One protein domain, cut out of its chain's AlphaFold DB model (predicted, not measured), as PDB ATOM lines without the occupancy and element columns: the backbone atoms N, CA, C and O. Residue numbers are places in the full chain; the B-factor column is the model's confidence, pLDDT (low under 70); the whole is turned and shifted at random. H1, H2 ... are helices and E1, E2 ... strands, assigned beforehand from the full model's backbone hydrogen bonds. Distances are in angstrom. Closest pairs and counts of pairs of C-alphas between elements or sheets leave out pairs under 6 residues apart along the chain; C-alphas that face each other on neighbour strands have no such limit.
ATOM      1  N   ALA A   3     147.862 156.739 158.141       93.75
ATOM      2  CA  ALA A   3     147.672 157.833 159.097       93.75
ATOM      3  C   ALA A   3     146.858 158.996 158.508       93.75
ATOM      4  O   ALA A   3     145.852 159.402 159.076       93.75
ATOM      5  N   GLU A   4     147.233 159.466 157.319       95.06
ATOM      6  CA  GLU A   4     146.541 160.554 156.617       95.06
ATOM      7  C   GLU A   4     145.080 160.213 156.303       95.06
ATOM      8  O   GLU A   4     144.194 161.033 156.507       95.06
ATOM      9  N   LYS A   5     144.791 158.981 155.858       95.94
ATOM     10  CA  LYS A   5     143.409 158.557 155.578       95.94
ATOM     11  C   LYS A   5     142.546 158.572 156.841       95.94
ATOM     12  O   LYS A   5     141.385 158.971 156.773       95.94
ATOM     13  N   LEU A   6     143.104 158.127 157.967       96.50
ATOM     14  CA  LEU A   6     142.410 158.115 159.253       96.50
ATOM     15  C   LEU A   6     142.207 159.530 159.787       96.50
ATOM     16  O   LEU A   6     141.083 159.888 160.133       96.50
ATOM     17  N   LEU A   7     143.254 160.357 159.777       95.31
ATOM     18  CA  LEU A   7     143.161 161.733 160.249       95.31
ATOM     19  C   LEU A   7     142.195 162.551 159.384       95.31
ATOM     20  O   LEU A   7     141.341 163.248 159.918       95.31
ATOM     21  N   LYS A   8     142.225 162.383 158.058       94.62
ATOM     22  CA  LYS A   8     141.260 163.008 157.142       94.62
ATOM     23  C   LYS A   8     139.817 162.611 157.444       94.62
ATOM     24  O   LYS A   8     138.915 163.442 157.351       94.62
ATOM     25  N   ARG A   9     139.580 161.342 157.790       94.50
ATOM     26  CA  ARG A   9     138.253 160.872 158.195       94.50
ATOM     27  C   ARG A   9     137.812 161.540 159.498       94.50
ATOM     28  O   ARG A   9     136.705 162.062 159.535       94.50
ATOM     29  N   LEU A  10     138.682 161.581 160.507       93.69
ATOM     30  CA  LEU A  10     138.401 162.227 161.790       93.69
ATOM     31  C   LEU A  10     138.119 163.727 161.622       93.69
ATOM     32  O   LEU A  10     137.119 164.223 162.128       93.69
ATOM     33  N   VAL A  11     138.933 164.438 160.838       92.62
ATOM     34  CA  VAL A  11     138.708 165.856 160.519       92.62
ATOM     35  C   VAL A  11     137.340 166.061 159.865       92.62
ATOM     36  O   VAL A  11     136.604 166.968 160.248       92.62
ATOM     37  N   LYS A  12     136.959 165.201 158.913       91.19
ATOM     38  CA  LYS A  12     135.642 165.266 158.267       91.19
ATOM     39  C   LYS A  12     134.494 165.007 159.250       91.19
ATOM     40  O   LYS A  12     133.457 165.655 159.144       91.19
ATOM     41  N   GLU A  13     134.664 164.075 160.184       91.62
ATOM     42  CA  GLU A  13     133.668 163.780 161.221       91.62
ATOM     43  C   GLU A  13     133.497 164.960 162.199       91.62
ATOM     44  O   GLU A  13     132.365 165.276 162.555       91.62
ATOM     45  N   LEU A  14     134.580 165.667 162.554       89.81
ATOM     46  CA  LEU A  14     134.544 166.836 163.449       89.81
ATOM     47  C   LEU A  14     133.967 168.100 162.796       89.81
ATOM     48  O   LEU A  14     133.195 168.820 163.423       89.81
ATOM     49  N   VAL A  15     134.340 168.388 161.545       87.00
ATOM     50  CA  VAL A  15     133.850 169.574 160.812       87.00
ATOM     51  C   VAL A  15     132.402 169.383 160.331       87.00
ATOM     52  O   VAL A  15     131.677 170.352 160.107       87.00
ATOM     53  N   GLY A  16     131.954 168.131 160.200       79.31
ATOM     54  CA  GLY A  16     130.617 167.783 159.730       79.31
ATOM     55  C   GLY A  16     130.438 167.930 158.213       79.31
ATOM     56  O   GLY A  16     131.360 168.240 157.461       79.31
ATOM     57  N   ASN A  17     129.212 167.696 157.733       68.50
ATOM     58  CA  ASN A  17     128.871 167.662 156.300       68.50
ATOM     59  C   ASN A  17     128.577 169.046 155.681       68.50
ATOM     60  O   ASN A  17     127.836 169.145 154.699       68.50
ATOM     61  N   PHE A  18     129.141 170.127 156.221       70.00
ATOM     62  CA  PHE A  18     128.928 171.454 155.646       70.00
ATOM     63  C   PHE A  18     129.760 171.621 154.368       70.00
ATOM     64  O   PHE A  18     130.971 171.816 154.422       70.00
ATOM     65  N   TRP A  19     129.098 171.598 153.207       67.50
ATOM     66  CA  TRP A  19     129.730 171.811 151.893       67.50
ATOM     67  C   TRP A  19     130.478 173.153 151.767       67.50
ATOM     68  O   TRP A  19     131.321 173.296 150.888       67.50
ATOM     69  N   PHE A  20     130.193 174.112 152.654       75.62
ATOM     70  CA  PHE A  20     130.803 175.444 152.684       75.62
ATOM     71  C   PHE A  20     131.567 175.742 153.984       75.62
ATOM     72  O   PHE A  20     131.899 176.899 154.237       75.62
ATOM     73  N   ALA A  21     131.827 174.738 154.833       80.88
ATOM     74  CA  ALA A  21     132.649 174.970 156.016       80.88
ATOM     75  C   ALA A  21     134.075 175.360 155.589       80.88
ATOM     76  O   ALA A  21     134.645 174.726 154.694       80.88
ATOM     77  N   PRO A  22     134.675 176.384 156.218       85.44
ATOM     78  CA  PRO A  22     136.076 176.678 155.989       85.44
ATOM     79  C   PRO A  22     136.929 175.479 156.410       85.44
ATOM     80  O   PRO A  22     136.662 174.841 157.428       85.44
ATOM     81  N   ALA A  23     137.991 175.207 155.651       90.25
ATOM     82  CA  ALA A  23     138.990 174.227 156.056       90.25
ATOM     83  C   ALA A  23     139.543 174.579 157.459       90.25
ATOM     84  O   ALA A  23     139.790 175.759 157.735       90.25
ATOM     85  N   PRO A  24     139.720 173.598 158.359       93.25
ATOM     86  CA  PRO A  24     140.093 173.858 159.745       93.25
ATOM     87  C   PRO A  24     141.551 174.305 159.884       93.25
ATOM     88  O   PRO A  24     142.414 173.960 159.074       93.25
ATOM     89  N   CYS A  25     141.841 175.053 160.947       95.75
ATOM     90  CA  CYS A  25     143.205 175.203 161.453       95.75
ATOM     91  C   CYS A  25     143.495 174.033 162.404       95.75
ATOM     92  O   CYS A  25     142.645 173.705 163.226       95.75
ATOM     93  N   ILE A  26     144.662 173.399 162.290       96.31
ATOM     94  CA  ILE A  26     145.025 172.206 163.068       96.31
ATOM     95  C   ILE A  26     146.311 172.487 163.848       96.31
ATOM     96  O   ILE A  26     147.331 172.843 163.260       96.31
ATOM     97  N   LEU A  27     146.275 172.300 165.166       97.62
ATOM     98  CA  LEU A  27     147.471 172.256 166.005       97.62
ATOM     99  C   LEU A  27     147.755 170.792 166.344       97.62
ATOM    100  O   LEU A  27     146.930 170.132 166.970       97.62
ATOM    101  N   VAL A  28     148.897 170.276 165.904       97.00
ATOM    102  CA  VAL A  28     149.351 168.920 166.217       97.00
ATOM    103  C   VAL A  28     150.244 168.993 167.447       97.00
ATOM    104  O   VAL A  28     151.338 169.552 167.386       97.00
ATOM    105  N   HIS A  29     149.785 168.435 168.565       96.81
ATOM    106  CA  HIS A  29     150.563 168.373 169.802       96.81
ATOM    107  C   HIS A  29     151.246 167.011 169.918       96.81
ATOM    108  O   HIS A  29     150.581 165.992 170.102       96.81
ATOM    109  N   ALA A  30     152.573 166.983 169.801       95.88
ATOM    110  CA  ALA A  30     153.353 165.790 170.110       95.88
ATOM    111  C   ALA A  30     153.535 165.698 171.636       95.88
ATOM    112  O   ALA A  30     154.334 166.431 172.214       95.88
ATOM    113  N   MET A  31     152.724 164.852 172.276       94.00
ATOM    114  CA  MET A  31     152.663 164.692 173.738       94.00
ATOM    115  C   MET A  31     153.681 163.691 174.293       94.00
ATOM    116  O   MET A  31     154.037 163.752 175.466       94.00
ATOM    117  N   GLU A  32     154.121 162.751 173.462       93.38
ATOM    118  CA  GLU A  32     154.972 161.628 173.852       93.38
ATOM    119  C   GLU A  32     156.155 161.500 172.895       93.38
ATOM    120  O   GLU A  32     156.101 161.969 171.758       93.38
ATOM    121  N   MET A  33     157.210 160.817 173.351       93.06
ATOM    122  CA  MET A  33     158.423 160.542 172.568       93.06
ATOM    123  C   MET A  33     159.121 161.809 172.048       93.06
ATOM    124  O   MET A  33     159.737 161.798 170.988       93.06
ATOM    125  N   THR A  34     159.037 162.907 172.799       91.31
ATOM    126  CA  THR A  34     159.632 164.203 172.437       91.31
ATOM    127  C   THR A  34     160.921 164.502 173.204       91.31
ATOM    128  O   THR A  34     161.272 165.670 173.392       91.31
ATOM    129  N   ASP A  35     161.608 163.475 173.712       91.38
ATOM    130  CA  ASP A  35     162.869 163.631 174.440       91.38
ATOM    131  C   ASP A  35     163.930 164.265 173.531       91.38
ATOM    132  O   ASP A  35     164.322 163.699 172.514       91.38
ATOM    133  N   GLY A  36     164.399 165.462 173.892       90.44
ATOM    134  CA  GLY A  36     165.315 166.241 173.047       90.44
ATOM    135  C   GLY A  36     164.636 167.046 171.930       90.44
ATOM    136  O   GLY A  36     165.333 167.685 171.143       90.44
ATOM    137  N   GLY A  37     163.301 167.082 171.898       93.56
ATOM    138  CA  GLY A  37     162.510 167.759 170.870       93.56
ATOM    139  C   GLY A  37     162.281 166.896 169.629       93.56
ATOM    140  O   GLY A  37     162.689 165.741 169.568       93.56
ATOM    141  N   LEU A  38     161.602 167.463 168.631       96.44
ATOM    142  CA  LEU A  38     161.396 166.801 167.344       96.44
ATOM    143  C   LEU A  38     162.566 167.092 166.407       96.44
ATOM    144  O   LEU A  38     163.038 168.228 166.306       96.44
ATOM    145  N   SER A  39     162.995 166.082 165.661       96.94
ATOM    146  CA  SER A  39     163.838 166.297 164.492       96.94
ATOM    147  C   SER A  39     163.063 167.036 163.394       96.94
ATOM    148  O   SER A  39     161.832 166.995 163.319       96.94
ATOM    149  N   GLN A  40     163.792 167.654 162.463       96.81
ATOM    150  CA  GLN A  40     163.187 168.346 161.316       96.81
ATOM    151  C   GLN A  40     162.293 167.430 160.469       96.81
ATOM    152  O   GLN A  40     161.309 167.884 159.891       96.81
ATOM    153  N   ILE A  41     162.634 166.139 160.372       97.06
ATOM    154  CA  ILE A  41     161.849 165.176 159.595       97.06
ATOM    155  C   ILE A  41     160.545 164.834 160.315       97.06
ATOM    156  O   ILE A  41     159.509 164.746 159.660       97.06
ATOM    157  N   GLU A  42     160.563 164.687 161.637       96.50
ATOM    158  CA  GLU A  42     159.353 164.431 162.426       96.50
ATOM    159  C   GLU A  42     158.405 165.627 162.384       96.50
ATOM    160  O   GLU A  42     157.234 165.467 162.040       96.50
ATOM    161  N   GLU A  43     158.919 166.833 162.639       96.94
ATOM    162  CA  GLU A  43     158.129 168.063 162.564       96.94
ATOM    163  C   GLU A  43     157.496 168.224 161.177       96.94
ATOM    164  O   GLU A  43     156.283 168.412 161.053       96.94
ATOM    165  N   ARG A  44     158.291 168.052 160.113       97.62
ATOM    166  CA  ARG A  44     157.794 168.104 158.736       97.62
ATOM    167  C   ARG A  44     156.735 167.039 158.460       97.62
ATOM    168  O   ARG A  44     155.731 167.343 157.823       97.62
ATOM    169  N   THR A  45     156.936 165.816 158.942       97.00
ATOM    170  CA  THR A  45     155.984 164.716 158.745       97.00
ATOM    171  C   THR A  45     154.639 165.037 159.398       97.00
ATOM    172  O   THR A  45     153.594 164.830 158.782       97.00
ATOM    173  N   LEU A  46     154.642 165.591 160.614       97.31
ATOM    174  CA  LEU A  46     153.422 166.001 161.317       97.31
ATOM    175  C   LEU A  46     152.716 167.172 160.613       97.31
ATOM    176  O   LEU A  46     151.489 167.152 160.474       97.31
ATOM    177  N   LEU A  47     153.476 168.153 160.114       97.50
ATOM    178  CA  LEU A  47     152.940 169.259 159.313       97.50
ATOM    179  C   LEU A  47     152.264 168.751 158.032       97.50
ATOM    180  O   LEU A  47     151.110 169.090 157.760       97.50
ATOM    181  N   GLU A  48     152.955 167.908 157.262       97.56
ATOM    182  CA  GLU A  48     152.433 167.325 156.022       97.56
ATOM    183  C   GLU A  48     151.197 166.453 156.281       97.56
ATOM    184  O   GLU A  48     150.228 166.512 155.523       97.56
ATOM    185  N   LEU A  49     151.183 165.702 157.385       97.12
ATOM    186  CA  LEU A  49     150.045 164.880 157.788       97.12
ATOM    187  C   LEU A  49     148.793 165.726 158.068       97.12
ATOM    188  O   LEU A  49     147.705 165.396 157.583       97.12
ATOM    189  N   GLY A  50     148.929 166.824 158.817       96.62
ATOM    190  CA  GLY A  50     147.819 167.744 159.077       96.62
ATOM    191  C   GLY A  50     147.308 168.418 157.799       96.62
ATOM    192  O   GLY A  50     146.095 168.511 157.587       96.62
ATOM    193  N   LEU A  51     148.220 168.830 156.910       96.75
ATOM    194  CA  LEU A  51     147.875 169.478 155.639       96.75
ATOM    195  C   LEU A  51     147.142 168.503 154.707       96.75
ATOM    196  O   LEU A  51     146.059 168.812 154.209       96.75
ATOM    197  N   GLY A  52     147.671 167.287 154.541       95.69
ATOM    198  CA  GLY A  52     147.050 166.223 153.739       95.69
ATOM    199  C   GLY A  52     145.675 165.785 154.263       95.69
ATOM    200  O   GLY A  52     144.825 165.308 153.504       95.69
ATOM    201  N   SER A  53     145.410 166.030 155.548       95.38
ATOM    202  CA  SER A  53     144.129 165.732 156.193       95.38
ATOM    203  C   SER A  53     143.066 166.821 156.017       95.38
ATOM    204  O   SER A  53     141.930 166.629 156.446       95.38
ATOM    205  N   GLY A  54     143.393 167.925 155.335       93.62
ATOM    206  CA  GLY A  54     142.456 169.001 154.994       93.62
ATOM    207  C   GLY A  54     142.606 170.276 155.825       93.62
ATOM    208  O   GLY A  54     141.748 171.150 155.728       93.62
ATOM    209  N   GLY A  55     143.663 170.401 156.633       95.25
ATOM    210  CA  GLY A  55     143.953 171.635 157.363       95.25
ATOM    211  C   GLY A  55     144.403 172.770 156.434       95.25
ATOM    212  O   GLY A  55     145.230 172.557 155.551       95.25
ATOM    213  N   ARG A  56     143.902 173.995 156.647       94.88
ATOM    214  CA  ARG A  56     144.357 175.200 155.913       94.88
ATOM    215  C   ARG A  56     145.597 175.856 156.518       94.88
ATOM    216  O   ARG A  56     146.340 176.536 155.822       94.88
ATOM    217  N   LYS A  57     145.778 175.692 157.828       95.88
ATOM    218  CA  LYS A  57     146.930 176.146 158.613       95.88
ATOM    219  C   LYS A  57     147.238 175.033 159.594       95.88
ATOM    220  O   LYS A  57     146.331 174.587 160.298       95.88
ATOM    221  N   VAL A  58     148.483 174.576 159.607       97.25
ATOM    222  CA  VAL A  58     148.932 173.500 160.488       97.25
ATOM    223  C   VAL A  58     150.154 173.977 161.242       97.25
ATOM    224  O   VAL A  58     151.044 174.585 160.650       97.25
ATOM    225  N   LYS A  59     150.174 173.718 162.544       97.88
ATOM    226  CA  LYS A  59     151.333 173.946 163.402       97.88
ATOM    227  C   LYS A  59     151.618 172.704 164.221       97.88
ATOM    228  O   LYS A  59     150.692 171.967 164.557       97.88
ATOM    229  N   VAL A  60     152.884 172.508 164.554       97.38
ATOM    230  CA  VAL A  60     153.324 171.474 165.486       97.38
ATOM    231  C   VAL A  60     153.717 172.156 166.785       97.38
ATOM    232  O   VAL A  60     154.356 173.206 166.774       97.38
ATOM    233  N   TYR A  61     153.292 171.579 167.897       96.94
ATOM    234  CA  TYR A  61     153.624 172.056 169.226       96.94
ATOM    235  C   TYR A  61     154.181 170.912 170.071       96.94
ATOM    236  O   TYR A  61     153.677 169.787 170.044       96.94
ATOM    237  N   VAL A  62     155.238 171.235 170.810       96.44
ATOM    238  CA  VAL A  62     155.913 170.368 171.773       96.44
ATOM    239  C   VAL A  62     156.044 171.172 173.056       96.44
ATOM    240  O   VAL A  62     156.583 172.280 173.042       96.44
ATOM    241  N   GLY A  63     155.542 170.630 174.160       93.69
ATOM    242  CA  GLY A  63     155.538 171.316 175.444       93.69
ATOM    243  C   GLY A  63     154.387 170.867 176.342       93.69
ATOM    244  O   GLY A  63     153.729 169.870 176.038       93.69
ATOM    245  N   PRO A  64     154.141 171.600 177.443       94.31
ATOM    246  CA  PRO A  64     153.062 171.307 178.386       94.31
ATOM    247  C   PRO A  64     151.677 171.308 177.737       94.31
ATOM    248  O   PRO A  64     151.476 171.989 176.728       94.31
ATOM    249  N   GLU A  65     150.723 170.606 178.357       95.69
ATOM    250  CA  GLU A  65     149.304 170.648 177.979       95.69
ATOM    251  C   GLU A  65     148.790 172.086 177.858       95.69
ATOM    252  O   GLU A  65     149.098 172.957 178.676       95.69
ATOM    253  N   LEU A  66     148.004 172.327 176.808       96.31
ATOM    254  CA  LEU A  66     147.445 173.635 176.496       96.31
ATOM    255  C   LEU A  66     145.979 173.707 176.920       96.31
ATOM    256  O   LEU A  66     145.225 172.751 176.758       96.31
ATOM    257  N   SER A  67     145.566 174.879 177.400       97.50
ATOM    258  CA  SER A  67     144.148 175.230 177.463       97.50
ATOM    259  C   SER A  67     143.621 175.576 176.069       97.50
ATOM    260  O   SER A  67     144.394 175.933 175.177       97.50
ATOM    261  N   ASP A  68     142.299 175.568 175.896       96.69
ATOM    262  CA  ASP A  68     141.651 175.938 174.631       96.69
ATOM    263  C   ASP A  68     142.106 177.314 174.118       96.69
ATOM    264  O   ASP A  68     142.392 177.481 172.932       96.69
ATOM    265  N   GLN A  69     142.242 178.295 175.017       97.56
ATOM    266  CA  GLN A  69     142.727 179.625 174.647       97.56
ATOM    267  C   GLN A  69     144.177 179.578 174.158       97.56
ATOM    268  O   GLN A  69     144.500 180.170 173.133       97.56
ATOM    269  N   ALA A  70     145.042 178.824 174.839       97.50
ATOM    270  CA  ALA A  70     146.437 178.705 174.439       97.50
ATOM    271  C   ALA A  70     146.594 177.989 173.083       97.50
ATOM    272  O   ALA A  70     147.509 178.309 172.326       97.50
ATOM    273  N   VAL A  71     145.687 177.066 172.734       97.00
ATOM    274  CA  VAL A  71     145.633 176.461 171.390       97.00
ATOM    275  C   VAL A  71     145.331 177.518 170.326       97.00
ATOM    276  O   VAL A  71     146.000 177.546 169.290       97.00
ATOM    277  N   ILE A  72     144.355 178.396 170.577       96.38
ATOM    278  CA  ILE A  72     143.993 179.487 169.660       96.38
ATOM    279  C   ILE A  72     145.177 180.441 169.484       96.38
ATOM    280  O   ILE A  72     145.587 180.702 168.353       96.38
ATOM    281  N   ASP A  73     145.789 180.876 170.584       96.94
ATOM    282  CA  ASP A  73     146.928 181.798 170.556       96.94
ATOM    283  C   ASP A  73     148.100 181.206 169.753       96.94
ATOM    284  O   ASP A  73     148.670 181.860 168.873       96.94
ATOM    285  N   LYS A  74     148.407 179.919 169.972       96.44
ATOM    286  CA  LYS A  74     149.433 179.191 169.213       96.44
ATOM    287  C   LYS A  74     149.108 179.123 167.732       96.44
ATOM    288  O   LYS A  74     150.002 179.286 166.896       96.44
ATOM    289  N   LEU A  75     147.848 178.887 167.378       96.12
ATOM    290  CA  LEU A  75     147.406 178.877 165.988       96.12
ATOM    291  C   LEU A  75     147.497 180.255 165.335       96.12
ATOM    292  O   LEU A  75     147.773 180.295 164.138       96.12
ATOM    293  N   ASP A  76     147.347 181.350 166.076       94.62
ATOM    294  CA  ASP A  76     147.365 182.720 165.547       94.62
ATOM    295  C   ASP A  76     148.758 183.359 165.480       94.62
ATOM    296  O   ASP A  76     148.967 184.254 164.657       94.62
ATOM    297  N   GLU A  77     149.735 182.854 166.243       90.12
ATOM    298  CA  GLU A  77     151.147 183.241 166.113       90.12
ATOM    299  C   GLU A  77     151.570 183.222 164.615       90.12
ATOM    300  O   GLU A  77     151.196 182.311 163.852       90.12
TER     301      GLU A  77
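Overview. This is residues 3 to 77 of the 78 residues of an uncharacterized protein of Burkholderiales bacterium RIFCSPLOWO2_02_FULL_57_36 (UniProt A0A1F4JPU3). A ribbon of two parallel strands, E1 and E2, forms a small core, with H2 packed on one face and H3 on the other. H1 meets the last residues of H2 with its first ones, making a corner, and residues 16 to 21 stick out at one end of the elongated whole. The printed part has 75 residues, with three named helices and two named strands in the order H1, E1, H2, E2, H3, and its class is mixed. It is compact, with a radius of gyration of the C-alphas of 13.0 A and spans of 42 by 27 by 18 A.

Arrangement. H1, residues 3 to 15, touches H2, residues 40 to 52, with residues 3 to 8 alone; the closest C-alphas, of Glu 4 and Leu 49, are 5.7 A apart. They run the same way at a steep tilt of 48 degrees. E1, residues 25 to 29, and E2, residues 57 to 61, are parallel neighbours at 16 degrees, with N 28 and O 59 at 2.8 A and N 61 and O 28 at 2.9 A, within hydrogen-bond range. E1, H2 and E2 form a strand-helix-strand unit, two parallel strands with a helix between them in the chain, and its crossover is right-handed. The closest C-alphas of H2 and E2, of Leu 47 and Val 58, are 6.0 A apart. H3, residues 68 to 76, is apart from H1 and H2; its closest C-alpha pair with E1 is Leu 75 and Leu 27, 6.6 A apart. In H1, H2 and H3 every O i to N i+4 pair is within hydrogen-bond range.

Along the chain. H1 begins at C-alpha 3 (147.672, 157.833, 159.097) and is 18.2 A long. E1 measures 13.1 A, H2 18.0 A and E2 13.2 A. H3, 12.7 A long, ends at C-alpha 76 (147.365, 182.720, 165.547).

Size, cuts and confidence. The C-alphas of Trp 19 and Gly 36 are the farthest apart, 41.8 A. The printed part has no cut and no long link. Its mean pLDDT is 93.3, and residues 17 and 19 are under 70.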